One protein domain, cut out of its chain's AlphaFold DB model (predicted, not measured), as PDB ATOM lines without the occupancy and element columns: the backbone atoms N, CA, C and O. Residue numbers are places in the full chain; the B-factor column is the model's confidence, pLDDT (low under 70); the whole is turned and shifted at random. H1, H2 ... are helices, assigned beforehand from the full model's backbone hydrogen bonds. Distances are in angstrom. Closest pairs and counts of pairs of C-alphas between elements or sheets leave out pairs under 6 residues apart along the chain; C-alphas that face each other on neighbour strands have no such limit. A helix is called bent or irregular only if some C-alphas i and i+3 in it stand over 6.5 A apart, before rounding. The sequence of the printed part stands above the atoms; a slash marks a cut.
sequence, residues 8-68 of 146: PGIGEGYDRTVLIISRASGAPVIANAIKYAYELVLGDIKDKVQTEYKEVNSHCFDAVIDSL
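This is residues 8 to 68 of the 146 residues of the protein "Glycine reductase" of Gallicola sp (UniProt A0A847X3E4). Three helices follow one another end to end as an open, angular chain: H1 and H2 make a wide V with its corner at residues 43 and 44, and H3 turns off at the far end of H2 as a free arm. A long stretch without a named helix, residues 8 to 26, folds back on itself near residues 12 and 13 and then runs on to the first end of H1, filling part of the opening of the V. The printed part has 61 residues with three named helices, in the order H1, H2, H3, and no named strand; its class is all helix. The whole is only just loose, close to extended, with a radius of gyration of the C-alphas of 15.6 A, and its elongated outline spans 46 by 26 by 15 A.

Begin at Pro 8 and read on to Gly 26: these 19 residues hold no named element, and their C-alphas lie 3 to 24 A from the mean of all C-alphas. Next comes H1, residues 27 to 42, the longest helix by residues, and after a tight link of 2 residues H2, residues 45 to 57. H1 and H2 meet only through their link. Past a tight link of 3 residues you reach H3, residues 61 to 68. H2 and H3 also meet only through their link, and H1 and H3 are apart. Look at the backbone O and N atoms inside H1, H2 and H3: every O i to N i+4 pair is within hydrogen-bond range.

Find C-alpha 8 at (23.862, -42.229, 25.368), where the printed part begins. H1 starts with C-alpha 27 at (16.163, -59.599, 22.489) and runs 22.7 A to C-alpha 42 at (11.117, -38.437, 29.132); watch y rise along it. H2 goes from Ile 45 to Asn 57, 18.1 A between first and last C-alpha, with x and y both rising. H3 runs from Phe 61 to C-alpha 68 at (45.550, -29.916, 35.093), a length of 10.8 A; here x still rises while y falls. No helix is bent.

The two C-alphas farthest apart are those of Ala 27 and Ser 67, at 46.4 A. Residues 55 to 60, of which 55 to 57 belong to H2, and residues 62 to 68 of H3 stand free; without them the body has 48 residues and spans 40 by 19 by 16 A. The printed part has no cut, and neither link between helices is long. In the B-factor column the mean pLDDT of the printed part is 90.2, and no printed residue is under 70; H3 has a mean of 84.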
ATOM      1  N   PRO A   8      23.663 -43.392  26.217       89.81
ATOM      2  CA  PRO A   8      23.862 -42.229  25.368       89.81
ATOM      3  C   PRO A   8      25.283 -41.676  25.504       89.81
ATOM      4  O   PRO A   8      25.833 -41.627  26.602       89.81
ATOM      5  N   GLY A   9      25.840 -41.167  24.408       86.50
ATOM      6  CA  GLY A   9      26.946 -40.214  24.504       86.50
ATOM      7  C   GLY A   9      26.445 -38.897  25.104       86.50
ATOM      8  O   GLY A   9      25.462 -38.343  24.606       86.50
ATOM      9  N   ILE A  10      27.096 -38.418  26.166       89.50
ATOM     10  CA  ILE A  10      26.817 -37.127  26.807       89.50
ATOM     11  C   ILE A  10      28.049 -36.244  26.640       89.50
ATOM     12  O   ILE A  10      29.153 -36.661  26.979       89.50
ATOM     13  N   GLY A  11      27.857 -35.041  26.115       86.00
ATOM     14  CA  GLY A  11      28.932 -34.083  25.915       86.00
ATOM     15  C   GLY A  11      28.392 -32.683  25.672       86.00
ATOM     16  O   GLY A  11      27.234 -32.505  25.279       86.00
ATOM     17  N   GLU A  12      29.235 -31.689  25.912       87.06
ATOM     18  CA  GLU A  12      28.893 -30.292  25.683       87.06
ATOM     19  C   GLU A  12      28.710 -30.008  24.186       87.06
ATOM     20  O   GLU A  12      29.509 -30.435  23.354       87.06
ATOM     21  N   GLY A  13      27.628 -29.314  23.824       84.75
ATOM     22  CA  GLY A  13      27.313 -28.997  22.425       84.75
ATOM     23  C   GLY A  13      26.748 -30.165  21.602       84.75
ATOM     24  O   GLY A  13      26.572 -30.036  20.391       84.75
ATOM     25  N   TYR A  14      26.439 -31.306  22.228       85.25
ATOM     26  CA  TYR A  14      25.810 -32.440  21.548       85.25
ATOM     27  C   TYR A  14      24.284 -32.290  21.532       85.25
ATOM     28  O   TYR A  14      23.607 -32.471  22.542       85.25
ATOM     29  N   ASP A  15      23.714 -32.068  20.347       82.56
ATOM     30  CA  ASP A  15      22.258 -31.905  20.192       82.56
ATOM     31  C   ASP A  15      21.499 -33.227  19.996       82.56
ATOM     32  O   ASP A  15      20.259 -33.269  19.984       82.56
ATOM     33  N   ARG A  16      22.224 -34.330  19.784       87.19
ATOM     34  CA  ARG A  16      21.656 -35.635  19.429       87.19
ATOM     35  C   ARG A  16      21.948 -36.667  20.504       87.19
ATOM     36  O   ARG A  16      23.099 -36.958  20.801       87.19
ATOM     37  N   THR A  17      20.890 -37.297  21.002       88.31
ATOM     38  CA  THR A  17      20.993 -38.461  21.881       88.31
ATOM     39  C   THR A  17      21.181 -39.705  21.017       88.31
ATOM     40  O   THR A  17      20.240 -40.166  20.369       88.31
ATOM     41  N   VAL A  18      22.408 -40.224  20.969       89.69
ATOM     42  CA  VAL A  18      22.761 -41.423  20.197       89.69
ATOM     43  C   VAL A  18      23.038 -42.565  21.159       89.69
ATOM     44  O   VAL A  18      23.901 -42.436  22.021       89.69
ATOM     45  N   LEU A  19      22.322 -43.678  20.994       91.88
ATOM     46  CA  LEU A  19      22.567 -44.916  21.726       91.88
ATOM     47  C   LEU A  19      23.076 -45.979  20.758       91.88
ATOM     48  O   LEU A  19      22.518 -46.167  19.675       91.88
ATOM     49  N   ILE A  20      24.118 -46.694  21.171       90.88
ATOM     50  CA  ILE A  20      24.713 -47.784  20.399       90.88
ATOM     51  C   ILE A  20      24.329 -49.112  21.050       90.88
ATOM     52  O   ILE A  20      24.286 -49.243  22.277       90.88
ATOM     53  N   ILE A  21      24.061 -50.121  20.223       91.00
ATOM     54  CA  ILE A  21      23.838 -51.493  20.670       91.00
ATOM     55  C   ILE A  21      24.677 -52.463  19.841       91.00
ATOM     56  O   ILE A  21      24.730 -52.374  18.616       91.00
ATOM     57  N   SER A  22      25.345 -53.401  20.516       90.19
ATOM     58  CA  SER A  22      26.130 -54.432  19.837       90.19
ATOM     59  C   SER A  22      25.217 -55.362  19.040       90.19
ATOM     60  O   SER A  22      24.192 -55.819  19.551       90.19
ATOM     61  N   ARG A  23      25.632 -55.724  17.822       90.06
ATOM     62  CA  ARG A  23      24.955 -56.728  16.984       90.06
ATOM     63  C   ARG A  23      24.740 -58.063  17.707       90.06
ATOM     64  O   ARG A  23      23.761 -58.745  17.428       90.06
ATOM     65  N   ALA A  24      25.637 -58.442  18.616       89.88
ATOM     66  CA  ALA A  24      25.543 -59.696  19.365       89.88
ATOM     67  C   ALA A  24      24.467 -59.672  20.475       89.88
ATOM     68  O   ALA A  24      24.261 -60.672  21.163       89.88
ATOM     69  N   SER A  25      23.790 -58.537  20.681       91.00
ATOM     70  CA  SER A  25      22.809 -58.368  21.755       91.00
ATOM     71  C   SER A  25      21.539 -59.178  21.494       91.00
ATOM     72  O   SER A  25      20.914 -59.064  20.443       91.00
ATOM     73  N   GLY A  26      21.117 -59.969  22.483       93.12
ATOM     74  CA  GLY A  26      19.849 -60.699  22.429       93.12
ATOM     75  C   GLY A  26      18.628 -59.812  22.703       93.12
ATOM     76  O   GLY A  26      18.746 -58.724  23.269       93.12
ATOM     77  N   ALA A  27      17.436 -60.323  22.375       94.12
ATOM     78  CA  ALA A  27      16.163 -59.599  22.489       94.12
ATOM     79  C   ALA A  27      15.930 -58.865  23.834       94.12
ATOM     80  O   ALA A  27      15.497 -57.714  23.788       94.12
ATOM     81  N   PRO A  28      16.260 -59.433  25.017       93.00
ATOM     82  CA  PRO A  28      16.074 -58.723  26.287       93.00
ATOM     83  C   PRO A  28      16.917 -57.444  26.408       93.00
ATOM     84  O   PRO A  28      16.448 -56.444  26.940       93.00
ATOM     85  N   VAL A  29      18.148 -57.457  25.886       93.94
ATOM     86  CA  VAL A  29      19.052 -56.295  25.924       93.94
ATOM     87  C   VAL A  29      18.578 -55.220  24.953       93.94
ATOM     88  O   VAL A  29      18.605 -54.039  25.284       93.94
ATOM     89  N   ILE A  30      18.086 -55.628  23.780       93.50
ATOM     90  CA  ILE A  30      17.504 -54.709  22.794       93.50
ATOM     91  C   ILE A  30      16.279 -54.001  23.380       93.50
ATOM     92  O   ILE A  30      16.192 -52.777  23.315       93.50
ATOM     93  N   ALA A  31      15.360 -54.747  24.001       94.69
ATOM     94  CA  ALA A  31      14.167 -54.175  24.624       94.69
ATOM     95  C   ALA A  31      14.524 -53.155  25.718       94.69
ATOM     96  O   ALA A  31      13.973 -52.057  25.758       94.69
ATOM     97  N   ASN A  32      15.497 -53.496  26.562       94.50
ATOM     98  CA  ASN A  32      15.992 -52.611  27.607       94.50
ATOM     99  C   ASN A  32      16.692 -51.363  27.051       94.50
ATOM    100  O   ASN A  32      16.466 -50.276  27.568       94.50
ATOM    101  N   ALA A  33      17.492 -51.480  25.988       94.69
ATOM    102  CA  ALA A  33      18.131 -50.327  25.352       94.69
ATOM    103  C   ALA A  33      17.100 -49.346  24.767       94.69
ATOM    104  O   ALA A  33      17.235 -48.134  24.924       94.69
ATOM    105  N   ILE A  34      16.026 -49.862  24.156       94.56
ATOM    106  CA  ILE A  34      14.904 -49.039  23.671       94.56
ATOM    107  C   ILE A  34      14.180 -48.374  24.845       94.56
ATOM    108  O   ILE A  34      13.885 -47.181  24.790       94.56
ATOM    109  N   LYS A  35      13.921 -49.122  25.925       94.88
ATOM    110  CA  LYS A  35      13.324 -48.570  27.145       94.88
ATOM    111  C   LYS A  35      14.184 -47.444  27.722       94.88
ATOM    112  O   LYS A  35      13.648 -46.402  28.078       94.88
ATOM    113  N   TYR A  36      15.501 -47.621  27.762       94.31
ATOM    114  CA  TYR A  36      16.408 -46.593  28.257       94.31
ATOM    115  C   TYR A  36      16.399 -45.346  27.366       94.31
ATOM    116  O   TYR A  36      16.311 -44.233  27.874       94.31
ATOM    117  N   ALA A  37      16.383 -45.516  26.039       93.69
ATOM    118  CA  ALA A  37      16.213 -44.399  25.110       93.69
ATOM    119  C   ALA A  37      14.919 -43.613  25.390       93.69
ATOM    120  O   ALA A  37      14.931 -42.385  25.396       93.69
ATOM    121  N   TYR A  38      13.817 -44.312  25.672       94.69
ATOM    122  CA  TYR A  38      12.550 -43.686  26.048       94.69
ATOM    123  C   TYR A  38      12.647 -42.910  27.371       94.69
ATOM    124  O   TYR A  38      12.192 -41.769  27.447       94.69
ATOM    125  N   GLU A  39      13.278 -43.487  28.395       94.25
ATOM    126  CA  GLU A  39      13.485 -42.827  29.691       94.25
ATOM    127  C   GLU A  39      14.368 -41.573  29.578       94.25
ATOM    128  O   GLU A  39      14.101 -40.581  30.250       94.25
ATOM    129  N   LEU A  40      15.371 -41.569  28.691       93.56
ATOM    130  CA  LEU A  40      16.211 -40.393  28.426       93.56
ATOM    131  C   LEU A  40      15.432 -39.244  27.783       93.56
ATOM    132  O   LEU A  40      15.661 -38.084  28.124       93.56
ATOM    133  N   VAL A  41      14.517 -39.569  26.864       91.38
ATOM    134  CA  VAL A  41      13.636 -38.580  26.233       91.38
ATOM    135  C   VAL A  41      12.651 -38.027  27.256       91.38
ATOM    136  O   VAL A  41      12.520 -36.817  27.357       91.38
ATOM    137  N   LEU A  42      12.008 -38.885  28.055       95.50
ATOM    138  CA  LEU A  42      11.117 -38.437  29.132       95.50
ATOM    139  C   LEU A  42      11.833 -37.608  30.201       95.50
ATOM    140  O   LEU A  42      11.217 -36.774  30.854       95.50
ATOM    141  N   GLY A  43      13.108 -37.902  30.440       94.00
ATOM    142  CA  GLY A  43      13.918 -37.227  31.441       94.00
ATOM    143  C   GLY A  43      14.508 -35.898  30.981       94.00
ATOM    144  O   GLY A  43      15.306 -35.355  31.750       94.00
ATOM    145  N   ASP A  44      14.174 -35.433  29.768       92.62
ATOM    146  CA  ASP A  44      14.693 -34.224  29.119       92.62
ATOM    147  C   ASP A  44      16.216 -34.102  29.250       92.62
ATOM    148  O   ASP A  44      16.764 -33.083  29.672       92.62
ATOM    149  N   ILE A  45      16.928 -35.186  28.904       91.38
ATOM    150  CA  ILE A  45      18.381 -35.272  29.107       91.38
ATOM    151  C   ILE A  45      19.138 -34.108  28.460       91.38
ATOM    152  O   ILE A  45      20.136 -33.653  29.007       91.38
ATOM    153  N   LYS A  46      18.649 -33.587  27.329       88.94
ATOM    154  CA  LYS A  46      19.267 -32.454  26.630       88.94
ATOM    155  C   LYS A  46      19.275 -31.192  27.489       88.94
ATOM    156  O   LYS A  46      20.325 -30.576  27.647       88.94
ATOM    157  N   ASP A  47      18.133 -30.850  28.075       91.44
ATOM    158  CA  ASP A  47      17.982 -29.642  28.888       91.44
ATOM    159  C   ASP A  47      18.783 -29.753  30.183       91.44
ATOM    160  O   ASP A  47      19.431 -28.792  30.604       91.44
ATOM    161  N   LYS A  48      18.806 -30.949  30.782       92.62
ATOM    162  CA  LYS A  48      19.638 -31.225  31.958       92.62
ATOM    163  C   LYS A  48      21.114 -31.037  31.646       92.62
ATOM    164  O   LYS A  48      21.763 -30.250  32.317       92.62
ATOM    165  N   VAL A  49      21.620 -31.678  30.592       92.44
ATOM    166  CA  VAL A  49      23.025 -31.554  30.175       92.44
ATOM    167  C   VAL A  49      23.394 -30.092  29.920       92.44
ATOM    168  O   VAL A  49      24.403 -29.619  30.432       92.44
ATOM    169  N   GLN A  50      22.557 -29.340  29.199       91.19
ATOM    170  CA  GLN A  50      22.805 -27.914  28.966       91.19
ATOM    171  C   GLN A  50      22.815 -27.085  30.255       91.19
ATOM    172  O   GLN A  50      23.560 -26.111  30.344       91.19
ATOM    173  N   THR A  51      21.969 -27.424  31.227       93.44
ATOM    174  CA  THR A  51      21.908 -26.719  32.514       93.44
ATOM    175  C   THR A  51      23.163 -26.985  33.339       93.44
ATOM    176  O   THR A  51      23.789 -26.033  33.793       93.44
ATOM    177  N   GLU A  52      23.577 -28.249  33.439       93.12
ATOM    178  CA  GLU A  52      24.787 -28.669  34.158       93.12
ATOM    179  C   GLU A  52      26.046 -28.011  33.569       93.12
ATOM    180  O   GLU A  52      26.833 -27.417  34.301       93.12
ATOM    181  N   TYR A  53      26.213 -28.018  32.238       91.56
ATOM    182  CA  TYR A  53      27.360 -27.355  31.600       91.56
ATOM    183  C   TYR A  53      27.344 -25.834  31.792       91.56
ATOM    184  O   TYR A  53      28.385 -25.240  32.059       91.56
ATOM    185  N   LYS A  54      26.175 -25.177  31.731       91.75
ATOM    186  CA  LYS A  54      26.077 -23.734  32.027       91.75
ATOM    187  C   LYS A  54      26.505 -23.410  33.458       91.75
ATOM    188  O   LYS A  54      27.166 -22.395  33.670       91.75
ATOM    189  N   GLU A  55      26.113 -24.239  34.420       92.94
ATOM    190  CA  GLU A  55      26.494 -24.075  35.822       92.94
ATOM    191  C   GLU A  55      28.002 -24.270  36.002       92.94
ATOM    192  O   GLU A  55      28.683 -23.386  36.523       92.94
ATOM    193  N   VAL A  56      28.550 -25.363  35.475       90.56
ATOM    194  CA  VAL A  56      29.983 -25.677  35.540       90.56
ATOM    195  C   VAL A  56      30.840 -24.588  34.883       90.56
ATOM    196  O   VAL A  56      31.799 -24.106  35.493       90.56
ATOM    197  N   ASN A  57      30.456 -24.103  33.701       87.69
ATOM    198  CA  ASN A  57      31.193 -23.049  32.995       87.69
ATOM    199  C   ASN A  57      31.154 -21.704  33.738       87.69
ATOM    200  O   ASN A  57      32.052 -20.878  33.580       87.69
ATOM    201  N   SER A  58      30.157 -21.478  34.604       90.56
ATOM    202  CA  SER A  58      30.113 -20.291  35.468       90.56
ATOM    203  C   SER A  58      31.145 -20.324  36.609       90.56
ATOM    204  O   SER A  58      31.434 -19.288  37.209       90.56
ATOM    205  N   HIS A  59      31.743 -21.491  36.876       89.94
ATOM    206  CA  HIS A  59      32.678 -21.734  37.975       89.94
ATOM    207  C   HIS A  59      34.144 -21.879  37.533       89.94
ATOM    208  O   HIS A  59      34.935 -22.517  38.226       89.94
ATOM    209  N   CYS A  60      34.535 -21.257  36.413       83.44
ATOM    210  CA  CYS A  60      35.908 -21.308  35.884       83.44
ATOM    211  C   CYS A  60      36.420 -22.743  35.655       83.44
ATOM    212  O   CYS A  60      37.617 -22.999  35.793       83.44
ATOM    213  N   PHE A  61      35.523 -23.675  35.324       85.50
ATOM    214  CA  PHE A  61      35.861 -25.078  35.095       85.50
ATOM    215  C   PHE A  61      36.964 -25.245  34.049       85.50
ATOM    216  O   PHE A  61      37.941 -25.943  34.313       85.50
ATOM    217  N   ASP A  62      36.873 -24.510  32.938       84.25
ATOM    218  CA  ASP A  62      37.890 -24.515  31.880       84.25
ATOM    219  C   ASP A  62      39.283 -24.171  32.416       84.25
ATOM    220  O   ASP A  62      40.249 -24.862  32.121       84.25
ATOM    221  N   ALA A  63      39.392 -23.171  33.298       85.62
ATOM    222  CA  ALA A  63      40.675 -22.775  33.876       85.62
ATOM    223  C   ALA A  63      41.271 -23.860  34.790       85.62
ATOM    224  O   ALA A  63      42.490 -24.014  34.860       85.62
ATOM    225  N   VAL A  64      40.423 -24.620  35.493       86.50
ATOM    226  CA  VAL A  64      40.870 -25.761  36.304       86.50
ATOM    227  C   VAL A  64      41.350 -26.886  35.394       86.50
ATOM    228  O   VAL A  64      42.438 -27.414  35.615       86.50
ATOM    229  N   ILE A  65      40.585 -27.215  34.353       84.00
ATOM    230  CA  ILE A  65      40.958 -28.236  33.374       84.00
ATOM    231  C   ILE A  65      42.269 -27.869  32.677       84.00
ATOM    232  O   ILE A  65      43.170 -28.697  32.644       84.00
ATOM    233  N   ASP A  66      42.436 -26.627  32.229       84.50
ATOM    234  CA  ASP A  66      43.679 -26.150  31.612       84.50
ATOM    235  C   ASP A  66      44.872 -26.207  32.576       84.50
ATOM    236  O   ASP A  66      45.992 -26.501  32.164       84.50
ATOM    237  N   SER A  67      44.644 -25.966  33.873       83.56
ATOM    238  CA  SER A  67      45.701 -26.070  34.887       83.56
ATOM    239  C   SER A  67      46.155 -27.510  35.145       83.56
ATOM    240  O   SER A  67      47.307 -27.727  35.517       83.56
ATOM    241  N   LEU A  68      45.264 -28.487  34.943       79.94
ATOM    242  CA  LEU A  68      45.550 -29.916  35.093       79.94
ATOM    243  C   LEU A  68      46.091 -30.520  33.794       79.94
ATOM    244  O   LEU A  68      47.002 -31.338  33.834       79.94
TER     245      LEU A  68